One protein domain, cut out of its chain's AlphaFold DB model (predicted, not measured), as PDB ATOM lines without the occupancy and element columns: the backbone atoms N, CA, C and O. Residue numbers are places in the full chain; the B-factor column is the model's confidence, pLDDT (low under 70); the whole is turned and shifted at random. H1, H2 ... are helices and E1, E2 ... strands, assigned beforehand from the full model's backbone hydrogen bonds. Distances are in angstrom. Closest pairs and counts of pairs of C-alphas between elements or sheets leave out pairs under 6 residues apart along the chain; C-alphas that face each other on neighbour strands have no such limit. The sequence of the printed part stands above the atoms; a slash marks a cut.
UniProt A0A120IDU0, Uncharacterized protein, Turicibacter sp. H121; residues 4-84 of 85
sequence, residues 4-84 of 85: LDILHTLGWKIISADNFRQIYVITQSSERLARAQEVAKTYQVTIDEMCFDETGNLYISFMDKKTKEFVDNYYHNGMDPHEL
ATOM      1  N   LEU A   4    -101.625 -84.476 -72.265       93.00
ATOM      2  CA  LEU A   4    -102.911 -84.907 -71.725       93.00
ATOM      3  C   LEU A   4    -103.375 -86.200 -72.411       93.00
ATOM      4  O   LEU A   4    -103.785 -87.136 -71.728       93.00
ATOM      5  N   ASP A   5    -103.236 -86.288 -73.736       92.12
ATOM      6  CA  ASP A   5    -103.540 -87.499 -74.511       92.12
ATOM      7  C   ASP A   5    -102.660 -88.682 -74.078       92.12
ATOM      8  O   ASP A   5    -103.135 -89.812 -73.942       92.12
ATOM      9  N   ILE A   6    -101.378 -88.421 -73.809       92.81
ATOM     10  CA  ILE A   6    -100.428 -89.418 -73.303       92.81
ATOM     11  C   ILE A   6    -100.866 -89.930 -71.928       92.81
ATOM     12  O   ILE A   6    -100.977 -91.140 -71.724       92.81
ATOM     13  N   LEU A   7    -101.184 -89.030 -70.992       93.56
ATOM     14  CA  LEU A   7    -101.676 -89.402 -69.661       93.56
ATOM     15  C   LEU A   7    -102.984 -90.204 -69.749       93.56
ATOM     16  O   LEU A   7    -103.139 -91.209 -69.053       93.56
ATOM     17  N   HIS A   8    -103.893 -89.820 -70.645       92.38
ATOM     18  CA  HIS A   8    -105.107 -90.586 -70.915       92.38
ATOM     19  C   HIS A   8    -104.813 -91.984 -71.470       92.38
ATOM     20  O   HIS A   8    -105.401 -92.957 -70.997       92.38
ATOM     21  N   THR A   9    -103.869 -92.108 -72.404       91.25
ATOM     22  CA  THR A   9    -103.448 -93.390 -72.999       91.25
ATOM     23  C   THR A   9    -102.840 -94.327 -71.956       91.25
ATOM     24  O   THR A   9    -103.113 -95.528 -71.954       91.25
ATOM     25  N   LEU A  10    -102.088 -93.779 -71.000       91.19
ATOM     26  CA  LEU A  10    -101.581 -94.508 -69.836       91.19
ATOM     27  C   LEU A  10    -102.699 -94.931 -68.857       91.19
ATOM     28  O   LEU A  10    -102.461 -95.663 -67.896       91.19
ATOM     29  N   GLY A  11    -103.946 -94.511 -69.073       92.50
ATOM     30  CA  GLY A  11    -105.072 -94.830 -68.201       92.50
ATOM     31  C   GLY A  11    -105.132 -93.939 -66.963       92.50
ATOM     32  O   GLY A  11    -105.605 -94.382 -65.910       92.50
ATOM     33  N   TRP A  12    -104.664 -92.698 -67.062       94.62
ATOM     34  CA  TRP A  12    -104.887 -91.675 -66.049       94.62
ATOM     35  C   TRP A  12    -106.097 -90.810 -66.404       94.62
ATOM     36  O   TRP A  12    -106.372 -90.495 -67.560       94.62
ATOM     37  N   LYS A  13    -106.830 -90.404 -65.372       94.44
ATOM     38  CA  LYS A  13    -107.844 -89.360 -65.442       94.44
ATOM     39  C   LYS A  13    -107.236 -88.060 -64.935       94.44
ATOM     40  O   LYS A  13    -106.690 -88.016 -63.834       94.44
ATOM     41  N   ILE A  14    -107.376 -87.001 -65.717       95.06
ATOM     42  CA  ILE A  14    -106.834 -85.681 -65.402       95.06
ATOM     43  C   ILE A  14    -107.894 -84.897 -64.623       95.06
ATOM     44  O   ILE A  14    -109.017 -84.719 -65.088       95.06
ATOM     45  N   ILE A  15    -107.548 -84.477 -63.408       96.38
ATOM     46  CA  ILE A  15    -108.395 -83.656 -62.529       96.38
ATOM     47  C   ILE A  15    -108.159 -82.175 -62.827       96.38
ATOM     48  O   ILE A  15    -109.108 -81.399 -62.910       96.38
ATOM     49  N   SER A  16    -106.897 -81.781 -62.996       95.94
ATOM     50  CA  SER A  16    -106.514 -80.435 -63.416       95.94
ATOM     51  C   SER A  16    -105.191 -80.453 -64.175       95.94
ATOM     52  O   SER A  16    -104.353 -81.334 -63.969       95.94
ATOM     53  N   ALA A  17    -105.009 -79.470 -65.053       95.19
ATOM     54  CA  ALA A  17    -103.803 -79.301 -65.849       95.19
ATOM     55  C   ALA A  17    -103.392 -77.826 -65.871       95.19
ATOM     56  O   ALA A  17    -104.199 -76.951 -66.184       95.19
ATOM     57  N   ASP A  18    -102.132 -77.565 -65.542       94.00
ATOM     58  CA  ASP A  18    -101.448 -76.294 -65.758       94.00
ATOM     59  C   ASP A  18    -100.347 -76.542 -66.793       94.00
ATOM     60  O   ASP A  18     -99.218 -76.897 -66.454       94.00
ATOM     61  N   ASN A  19    -100.704 -76.389 -68.070       89.44
ATOM     62  CA  ASN A  19     -99.798 -76.649 -69.190       89.44
ATOM     63  C   ASN A  19     -98.618 -75.665 -69.220       89.44
ATOM     64  O   ASN A  19     -97.546 -76.022 -69.696       89.44
ATOM     65  N   PHE A  20     -98.789 -74.445 -68.689       89.75
ATOM     66  CA  PHE A  20     -97.711 -73.453 -68.636       89.75
ATOM     67  C   PHE A  20     -96.610 -73.892 -67.671       89.75
ATOM     68  O   PHE A  20     -95.426 -73.772 -67.973       89.75
ATOM     69  N   ARG A  21     -96.998 -74.425 -66.510       91.69
ATOM     70  CA  ARG A  21     -96.049 -74.943 -65.516       91.69
ATOM     71  C   ARG A  21     -95.744 -76.432 -65.677       91.69
ATOM     72  O   ARG A  21     -94.965 -76.950 -64.883       91.69
ATOM     73  N   GLN A  22     -96.366 -77.101 -66.648       92.88
ATOM     74  CA  GLN A  22     -96.311 -78.551 -66.872       92.88
ATOM     75  C   GLN A  22     -96.661 -79.373 -65.621       92.88
ATOM     76  O   GLN A  22     -96.016 -80.371 -65.309       92.88
ATOM     77  N   ILE A  23     -97.688 -78.939 -64.885       95.69
ATOM     78  CA  ILE A  23     -98.154 -79.614 -63.669       95.69
ATOM     79  C   ILE A  23     -99.536 -80.203 -63.914       95.69
ATOM     80  O   ILE A  23    -100.471 -79.480 -64.260       95.69
ATOM     81  N   TYR A  24     -99.688 -81.492 -63.629       96.44
ATOM     82  CA  TYR A  24    -100.933 -82.223 -63.853       96.44
ATOM     83  C   TYR A  24    -101.366 -82.918 -62.567       96.44
ATOM     84  O   TYR A  24    -100.576 -83.613 -61.932       96.44
ATOM     85  N   VAL A  25    -102.621 -82.739 -62.164       96.81
ATOM     86  CA  VAL A  25    -103.213 -83.526 -61.077       96.81
ATOM     87  C   VAL A  25    -103.964 -84.679 -61.714       96.81
ATOM     88  O   VAL A  25    -104.945 -84.464 -62.426       96.81
ATOM     89  N   ILE A  26    -103.496 -85.898 -61.470       96.12
ATOM     90  CA  ILE A  26    -103.997 -87.112 -62.109       96.12
ATOM     91  C   ILE A  26    -104.460 -88.130 -61.075       96.12
ATOM     92  O   ILE A  26    -103.922 -88.214 -59.974       96.12
ATOM     93  N   THR A  27    -105.442 -88.941 -61.440       94.81
ATOM     94  CA  THR A  27    -105.881 -90.098 -60.657       94.81
ATOM     95  C   THR A  27    -106.072 -91.305 -61.562       94.81
ATOM     96  O   THR A  27    -106.226 -91.158 -62.775       94.81
ATOM     97  N   GLN A  28    -106.016 -92.510 -61.006       90.69
ATOM     98  CA  GLN A  28    -106.187 -93.730 -61.791       90.69
ATOM     99  C   GLN A  28    -107.593 -93.763 -62.412       90.69
ATOM    100  O   GLN A  28    -108.593 -93.526 -61.732       90.69
ATOM    101  N   SER A  29    -107.672 -94.056 -63.712       87.56
ATOM    102  CA  SER A  29    -108.948 -94.351 -64.373       87.56
ATOM    103  C   SER A  29    -109.572 -95.636 -63.822       87.56
ATOM    104  O   SER A  29    -108.884 -96.467 -63.222       87.56
ATOM    105  N   SER A  30    -110.868 -95.836 -64.057       83.06
ATOM    106  CA  SER A  30    -111.564 -97.070 -63.675       83.06
ATOM    107  C   SER A  30    -110.915 -98.306 -64.308       83.06
ATOM    108  O   SER A  30    -110.770 -99.335 -63.650       83.06
ATOM    109  N   GLU A  31    -110.440 -98.186 -65.548       82.25
ATOM    110  CA  GLU A  31    -109.733 -99.230 -66.283       82.25
ATOM    111  C   GLU A  31    -108.390 -99.568 -65.628       82.25
ATOM    112  O   GLU A  31    -108.019-100.739 -65.522       82.25
ATOM    113  N   ARG A  32    -107.649 -98.551 -65.168       81.75
ATOM    114  CA  ARG A  32    -106.369 -98.737 -64.469       81.75
ATOM    115  C   ARG A  32    -106.570 -99.316 -63.066       81.75
ATOM    116  O   ARG A  32    -105.805-100.192 -62.668       81.75
ATOM    117  N   LEU A  33    -107.619 -98.899 -62.355       83.44
ATOM    118  CA  LEU A  33    -107.986 -99.435 -61.038       83.44
ATOM    119  C   LEU A  33    -108.366-100.911 -61.092       83.44
ATOM    120  O   LEU A  33    -107.898-101.692 -60.266       83.44
ATOM    121  N   ALA A  34    -109.156-101.304 -62.095       79.62
ATOM    122  CA  ALA A  34    -109.555-102.695 -62.289       79.62
ATOM    123  C   ALA A  34    -108.346-103.630 -62.473       79.62
ATOM    124  O   ALA A  34    -108.382-104.773 -62.019       79.62
ATOM    125  N   ARG A  35    -107.261-103.144 -63.094       75.25
ATOM    126  CA  ARG A  35    -106.006-103.901 -63.253       75.25
ATOM    127  C   ARG A  35    -105.162-103.942 -61.981       75.25
ATOM    128  O   ARG A  35    -104.530-104.958 -61.719       75.25
ATOM    129  N   ALA A  36    -105.131-102.850 -61.218       74.56
ATOM    130  CA  ALA A  36    -104.262-102.723 -60.049       74.56
ATOM    131  C   ALA A  36    -104.817-103.400 -58.784       74.56
ATOM    132  O   ALA A  36    -104.035-103.723 -57.900       74.56
ATOM    133  N   GLN A  37    -106.139-103.603 -58.678       72.38
ATOM    134  CA  GLN A  37    -106.803-104.048 -57.436       72.38
ATOM    135  C   GLN A  37    -106.463-103.166 -56.213       72.38
ATOM    136  O   GLN A  37    -106.500-103.616 -55.071       72.38
ATOM    137  N   GLU A  38    -106.143-101.892 -56.448       75.88
ATOM    138  CA  GLU A  38    -105.760-100.931 -55.413       75.88
ATOM    139  C   GLU A  38    -106.824 -99.846 -55.213       75.88
ATOM    140  O   GLU A  38    -107.682 -99.600 -56.065       75.88
ATOM    141  N   VAL A  39    -106.737 -99.155 -54.074       78.19
ATOM    142  CA  VAL A  39    -107.478 -97.913 -53.834       78.19
ATOM    143  C   VAL A  39    -106.938 -96.819 -54.751       78.19
ATOM    144  O   VAL A  39    -105.727 -96.680 -54.908       78.19
ATOM    145  N   ALA A  40    -107.843 -96.011 -55.305       81.62
ATOM    146  CA  ALA A  40    -107.480 -94.912 -56.184       81.62
ATOM    147  C   ALA A  40    -106.514 -93.926 -55.533       81.62
ATOM    148  O   ALA A  40    -106.835 -93.266 -54.543       81.62
ATOM    149  N   LYS A  41    -105.333 -93.804 -56.140       87.88
ATOM    150  CA  LYS A  41    -104.325 -92.812 -55.778       87.88
ATOM    151  C   LYS A  41    -104.448 -91.584 -56.675       87.88
ATOM    152  O   LYS A  41    -104.869 -91.661 -57.833       87.88
ATOM    153  N   THR A  42    -104.109 -90.435 -56.103       93.38
ATOM    154  CA  THR A  42    -104.040 -89.153 -56.807       93.38
ATOM    155  C   THR A  42    -102.622 -88.630 -56.692       93.38
ATOM    156  O   THR A  42    -102.066 -88.614 -55.596       93.38
ATOM    157  N   TYR A  43    -102.070 -88.194 -57.815       94.88
ATOM    158  CA  TYR A  43    -100.718 -87.667 -57.921       94.88
ATOM    159  C   TYR A  43    -100.759 -86.252 -58.475       94.88
ATOM    160  O   TYR A  43    -101.611 -85.915 -59.300       94.88
ATOM    161  N   GLN A  44     -99.810 -85.430 -58.040       97.06
ATOM    162  CA  GLN A  44     -99.493 -84.182 -58.718       97.06
ATOM    163  C   GLN A  44     -98.183 -84.401 -59.460       97.06
ATOM    164  O   GLN A  44     -97.127 -84.402 -58.837       97.06
ATOM    165  N   VAL A  45     -98.244 -84.588 -60.772       96.94
ATOM    166  CA  VAL A  45     -97.085 -84.954 -61.587       96.94
ATOM    167  C   VAL A  45     -96.538 -83.782 -62.389       96.94
ATOM    168  O   VAL A  45     -97.259 -82.836 -62.718       96.94
ATOM    169  N   THR A  46     -95.251 -83.871 -62.703       96.88
ATOM    170  CA  THR A  46     -94.534 -83.043 -63.676       96.88
ATOM    171  C   THR A  46     -93.770 -83.951 -64.634       96.88
ATOM    172  O   THR A  46     -93.550 -85.125 -64.333       96.88
ATOM    173  N   ILE A  47     -93.355 -83.403 -65.772       95.56
ATOM    174  CA  ILE A  47     -92.396 -84.066 -66.659       95.56
ATOM    175  C   ILE A  47     -91.021 -83.985 -65.995       95.56
ATOM    176  O   ILE A  47     -90.610 -82.909 -65.558       95.56
ATOM    177  N   ASP A  48     -90.367 -85.132 -65.870       95.44
ATOM    178  CA  ASP A  48     -88.990 -85.255 -65.388       95.44
ATOM    179  C   ASP A  48     -88.015 -85.228 -66.568       95.44
ATOM    180  O   ASP A  48     -87.122 -84.387 -66.635       95.44
ATOM    181  N   GLU A  49     -88.278 -86.074 -67.563       93.19
ATOM    182  CA  GLU A  49     -87.492 -86.168 -68.787       93.19
ATOM    183  C   GLU A  49     -88.412 -86.324 -69.999       93.19
ATOM    184  O   GLU A  49     -89.438 -87.005 -69.935       93.19
ATOM    185  N   MET A  50     -88.036 -85.689 -71.108       91.19
ATOM    186  CA  MET A  50     -88.628 -85.891 -72.426       91.19
ATOM    187  C   MET A  50     -87.501 -85.902 -73.454       91.19
ATOM    188  O   MET A  50     -86.808 -84.896 -73.617       91.19
ATOM    189  N   CYS A  51     -87.325 -87.021 -74.148       89.25
ATOM    190  CA  CYS A  51     -86.271 -87.177 -75.140       89.25
ATOM    191  C   CYS A  51     -86.747 -87.973 -76.358       89.25
ATOM    192  O   CYS A  51     -87.672 -88.783 -76.276       89.25
ATOM    193  N   PHE A  52     -86.108 -87.705 -77.495       86.94
ATOM    194  CA  PHE A  52     -86.246 -88.487 -78.716       86.94
ATOM    195  C   PHE A  52     -84.933 -89.225 -78.954       86.94
ATOM    196  O   PHE A  52     -83.865 -88.617 -78.839       86.94
ATOM    197  N   ASP A  53     -84.997 -90.517 -79.265       83.62
ATOM    198  CA  ASP A  53     -83.811 -91.265 -79.677       83.62
ATOM    199  C   ASP A  53     -83.439 -90.993 -81.147       83.62
ATOM    200  O   ASP A  53     -84.177 -90.348 -81.896       83.62
ATOM    201  N   GLU A  54     -82.275 -91.492 -81.573       79.62
ATOM    202  CA  GLU A  54     -81.744 -91.304 -82.935       79.62
ATOM    203  C   GLU A  54     -82.658 -91.871 -84.036       79.62
ATOM    204  O   GLU A  54     -82.496 -91.543 -85.211       79.62
ATOM    205  N   THR A  55     -83.621 -92.717 -83.666       81.31
ATOM    206  CA  THR A  55     -84.594 -93.326 -84.577       81.31
ATOM    207  C   THR A  55     -85.960 -92.638 -84.547       81.31
ATOM    208  O   THR A  55     -86.867 -93.060 -85.261       81.31
ATOM    209  N   GLY A  56     -86.105 -91.560 -83.767       79.75
ATOM    210  CA  GLY A  56     -87.348 -90.801 -83.641       79.75
ATOM    211  C   GLY A  56     -88.353 -91.417 -82.667       79.75
ATOM    212  O   GLY A  56     -89.542 -91.116 -82.750       79.75
ATOM    213  N   ASN A  57     -87.926 -92.289 -81.748       86.44
ATOM    214  CA  ASN A  57     -88.824 -92.769 -80.697       86.44
ATOM    215  C   ASN A  57     -88.834 -91.787 -79.532       86.44
ATOM    216  O   ASN A  57     -87.785 -91.342 -79.069       86.44
ATOM    217  N   LEU A  58     -90.029 -91.490 -79.038       89.75
ATOM    218  CA  LEU A  58     -90.250 -90.610 -77.904       89.75
ATOM    219  C   LEU A  58     -90.213 -91.404 -76.600       89.75
ATOM    220  O   LEU A  58     -90.919 -92.404 -76.455       89.75
ATOM    221  N   TYR A  59     -89.502 -90.870 -75.613       92.50
ATOM    222  CA  TYR A  59     -89.601 -91.264 -74.215       92.50
ATOM    223  C   TYR A  59     -90.005 -90.070 -73.345       92.50
ATOM    224  O   TYR A  59     -89.457 -88.975 -73.483       92.50
ATOM    225  N   ILE A  60     -90.961 -90.285 -72.437       94.88
ATOM    226  CA  ILE A  60     -91.363 -89.305 -71.418       94.88
ATOM    227  C   ILE A  60     -91.418 -89.984 -70.052       94.88
ATOM    228  O   ILE A  60     -92.086 -91.005 -69.896       94.88
ATOM    229  N   SER A  61     -90.783 -89.372 -69.056       96.62
ATOM    230  CA  SER A  61     -90.851 -89.760 -67.645       96.62
ATOM    231  C   SER A  61     -91.694 -88.762 -66.853       96.62
ATOM    232  O   SER A  61     -91.507 -87.546 -66.964       96.62
ATOM    233  N   PHE A  62     -92.616 -89.270 -66.034       97.06
ATOM    234  CA  PHE A  62     -93.421 -88.482 -65.106       97.06
ATOM    235  C   PHE A  62     -92.996 -88.744 -63.665       97.06
ATOM    236  O   PHE A  62     -92.863 -89.887 -63.224       97.06
ATOM    237  N   MET A  63     -92.873 -87.664 -62.903       97.44
ATOM    238  CA  MET A  63     -92.446 -87.687 -61.507       97.44
ATOM    239  C   MET A  63     -93.450 -86.944 -60.627       97.44
ATOM    240  O   MET A  63     -93.998 -85.910 -61.024       97.44
ATOM    241  N   ASP A  64     -93.667 -87.432 -59.405       96.81
ATOM    242  CA  ASP A  64     -94.451 -86.722 -58.400       96.81
ATOM    243  C   ASP A  64     -93.734 -85.425 -58.011       96.81
ATOM    244  O   ASP A  64     -92.566 -85.390 -57.611       96.81
ATOM    245  N   LYS A  65     -94.451 -84.311 -58.119       95.12
ATOM    246  CA  LYS A  65     -93.905 -82.976 -57.912       95.12
ATOM    247  C   LYS A  65     -93.351 -82.790 -56.498       95.12
ATOM    248  O   LYS A  65     -92.380 -82.039 -56.339       95.12
ATOM    249  N   LYS A  66     -93.981 -83.416 -55.498       93.25
ATOM    250  CA  LYS A  66     -93.675 -83.257 -54.075       93.25
ATOM    251  C   LYS A  66     -92.609 -84.245 -53.621       93.25
ATOM    252  O   LYS A  66     -91.641 -83.806 -53.007       93.25
ATOM    253  N   THR A  67     -92.794 -85.540 -53.875       95.31
ATOM    254  CA  THR A  67     -91.868 -86.575 -53.376       95.31
ATOM    255  C   THR A  67     -90.653 -86.759 -54.270       95.31
ATOM    256  O   THR A  67     -89.644 -87.271 -53.799       95.31
ATOM    257  N   LYS A  68     -90.722 -86.289 -55.523       95.50
ATOM    258  CA  LYS A  68     -89.715 -86.543 -56.562       95.50
ATOM    259  C   LYS A  68     -89.577 -88.022 -56.925       95.50
ATOM    260  O   LYS A  68     -88.578 -88.432 -57.501       95.50
ATOM    261  N   GLU A  69     -90.583 -88.825 -56.598       96.25
ATOM    262  CA  GLU A  69     -90.609 -90.235 -56.962       96.25
ATOM    263  C   GLU A  69     -91.179 -90.416 -58.366       96.25
ATOM    264  O   GLU A  69     -92.082 -89.692 -58.793       96.25
ATOM    265  N   PHE A  70     -90.654 -91.411 -59.072       95.75
ATOM    266  CA  PHE A  70     -91.180 -91.856 -60.353       95.75
ATOM    267  C   PHE A  70     -92.652 -92.276 -60.227       95.75
ATOM    268  O   PHE A  70     -93.022 -92.990 -59.293       95.75
ATOM    269  N   VAL A  71     -93.481 -91.858 -61.187       94.50
ATOM    270  CA  VAL A  71     -94.911 -92.200 -61.225       94.50
ATOM    271  C   VAL A  71     -95.243 -93.089 -62.414       94.50
ATOM    272  O   VAL A  71     -95.927 -94.099 -62.242       94.50
ATOM    273  N   ASP A  72     -94.810 -92.707 -63.613       94.62
ATOM    274  CA  ASP A  72     -95.073 -93.469 -64.833       94.62
ATOM    275  C   ASP A  72     -94.158 -93.018 -65.974       94.62
ATOM    276  O   ASP A  72     -93.571 -91.936 -65.917       94.62
ATOM    277  N   ASN A  73     -94.089 -93.806 -67.043       95.50
ATOM    278  CA  ASN A  73     -93.397 -93.421 -68.265       95.50
ATOM    279  C   ASN A  73     -94.219 -93.750 -69.509       95.50
ATOM    280  O   ASN A  73     -95.043 -94.661 -69.527       95.50
ATOM    281  N   TYR A  74     -93.956 -93.008 -70.576       94.06
ATOM    282  CA  TYR A  74     -94.530 -93.234 -71.890       94.06
ATOM    283  C   TYR A  74     -93.423 -93.475 -72.907       94.06
ATOM    284  O   TYR A  74     -92.389 -92.809 -72.872       94.06
ATOM    285  N   TYR A  75     -93.659 -94.422 -73.810       91.88
ATOM    286  CA  TYR A  75     -92.775 -94.707 -74.930       91.88
ATOM    287  C   TYR A  75     -93.595 -94.823 -76.212       91.88
ATOM    288  O   TYR A  75     -94.621 -95.510 -76.227       91.88
ATOM    289  N   HIS A  76     -93.150 -94.154 -77.273       88.81
ATOM    290  CA  HIS A  76     -93.796 -94.195 -78.582       88.81
ATOM    291  C   HIS A  76     -92.770 -94.379 -79.688       88.81
ATOM    292  O   HIS A  76     -91.792 -93.639 -79.752       88.81
ATOM    293  N   ASN A  77     -93.032 -95.329 -80.583       86.81
ATOM    294  CA  ASN A  77     -92.150 -95.604 -81.709       86.81
ATOM    295  C   ASN A  77     -92.490 -94.731 -82.914       86.81
ATOM    296  O   ASN A  77     -93.652 -94.683 -83.309       86.81
ATOM    297  N   GLY A  78     -91.470 -94.131 -83.532       75.62
ATOM    298  CA  GLY A  78     -91.600 -93.411 -84.800       75.62
ATOM    299  C   GLY A  78     -92.512 -92.185 -84.739       75.62
ATOM    300  O   GLY A  78     -93.337 -92.009 -85.632       75.62
ATOM    301  N   MET A  79     -92.378 -91.370 -83.689       72.19
ATOM    302  CA  MET A  79     -93.124 -90.119 -83.542       72.19
ATOM    303  C   MET A  79     -92.316 -88.965 -84.132       72.19
ATOM    304  O   MET A  79     -91.161 -88.761 -83.751       72.19
ATOM    305  N   ASP A  80     -92.911 -88.174 -85.020       68.38
ATOM    306  CA  ASP A  80     -92.265 -86.937 -85.460       68.38
ATOM    307  C   ASP A  80     -92.297 -85.923 -84.290       68.38
ATOM    308  O   ASP A  80     -93.338 -85.773 -83.644       68.38
ATOM    309  N   PRO A  81     -91.197 -85.213 -83.965       65.50
ATOM    310  CA  PRO A  81     -91.193 -84.194 -82.910       65.50
ATOM    311  C   PRO A  81     -92.279 -83.119 -83.059       65.50
ATOM    312  O   PRO A  81     -92.739 -82.560 -82.062       65.50
ATOM    313  N   HIS A  82     -92.729 -82.852 -84.287       68.62
ATOM    314  CA  HIS A  82     -93.844 -81.959 -84.601       68.62
ATOM    315  C   HIS A  82     -95.227 -82.575 -84.323       68.62
ATOM    316  O   HIS A  82     -96.254 -81.960 -84.586       68.62
ATOM    317  N   GLU A  83     -95.319 -83.789 -83.799       66.62
ATOM    318  CA  GLU A  83     -96.597 -84.370 -83.383       66.62
ATOM    319  C   GLU A  83     -96.913 -84.067 -81.915       66.62
ATOM    320  O   GLU A  83     -98.040 -84.309 -81.475       66.62
ATOM    321  N   LEU A  84     -95.958 -83.503 -81.169       68.06
ATOM    322  CA  LEU A  84     -96.090 -83.128 -79.764       68.06
ATOM    323  C   LEU A  84     -96.455 -81.638 -79.622       68.06
ATOM    324  O   LEU A  84     -95.603 -80.792 -79.357       68.06
TER     325      LEU A  84
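This is residues 4 to 84 of the 85 residues of an uncharacterized protein of Turicibacter sp. H121 (UniProt A0A120IDU0). A single sheet of five strands, strongly twisted and curled like part of an open barrel, wraps round the short helix H1. The long inner strand E3 bends, pairing near its beginning with E2 of the hairpin E1 and E2 and further on with E4 of the hairpin E4 and E5, while H2, between E2 and E3 along the chain, only grazes the sheet. The printed part has 81 residues with two named helices and five named strands, in the order H1 E1 E2 H2 E3 E4 E5; the sheet runs E1 - E2 - E3 - E4 - E5, all antiparallel, and the class is mixed, helices and strands. It is compact, with a radius of gyration of the C-alphas of 13.2 A, and spans 39 by 27 by 20 A.

Start at H1, residues 4 to 9, which is on the sheet that curls round it. Its closest C-alphas to E1, residues 12 to 18, are those of Leu 7 and Lys 13, 7.5 A apart. Its closest to E5, residues 70 to 76, are those of Ile 6 and Tyr 74, 7.2 A apart. E1 and E5 are the edge strands and are apart. E1 forms a hairpin with E2, residues 23 to 28; look for N 13 and O 27, 2.8 A apart and within hydrogen-bond range. H2, residues 30 to 36, only grazes the sheet; the closest C-alphas of H2 and E1 are those of Arg 32 and Trp 12, 7.4 A apart. E3, residues 42 to 52, is antiparallel to E2 at 115 degrees, with N 43 and O 26 at 2.8 A. E3 bends by 50 degrees at residue 46. It forms a hairpin with E4, residues 58 to 64, where N 48 and O 61 are 2.9 A apart. E4 and E5 form the next hairpin at 166 degrees, with N 62 and O 72 at 2.8 A. E3, E4 and E5 are a meander, each strand the antiparallel neighbour of the one before. Every O i to N i+4 pair is within hydrogen-bond range in H1, and 2 of 3 are in H2.

Find C-alpha 4 at (-102.911, -84.907, -71.725), where H1 begins. E1 covers 15.8 A and E2 16.3 A. E3 starts at C-alpha 42, (-104.040, -89.153, -56.807), and runs 28.2 A. E4 covers 20.3 A, and E5 runs 18.6 A to C-alpha 76 at (-93.796, -94.195, -78.582).

The two C-alphas farthest apart are those of Val 39 and Glu 54, at 39.4 A. The printed part has no cut, and its six links between named elements are tight. Mean pLDDT of the printed part is 88.8; look at residues 80 to 84 for the values under 70.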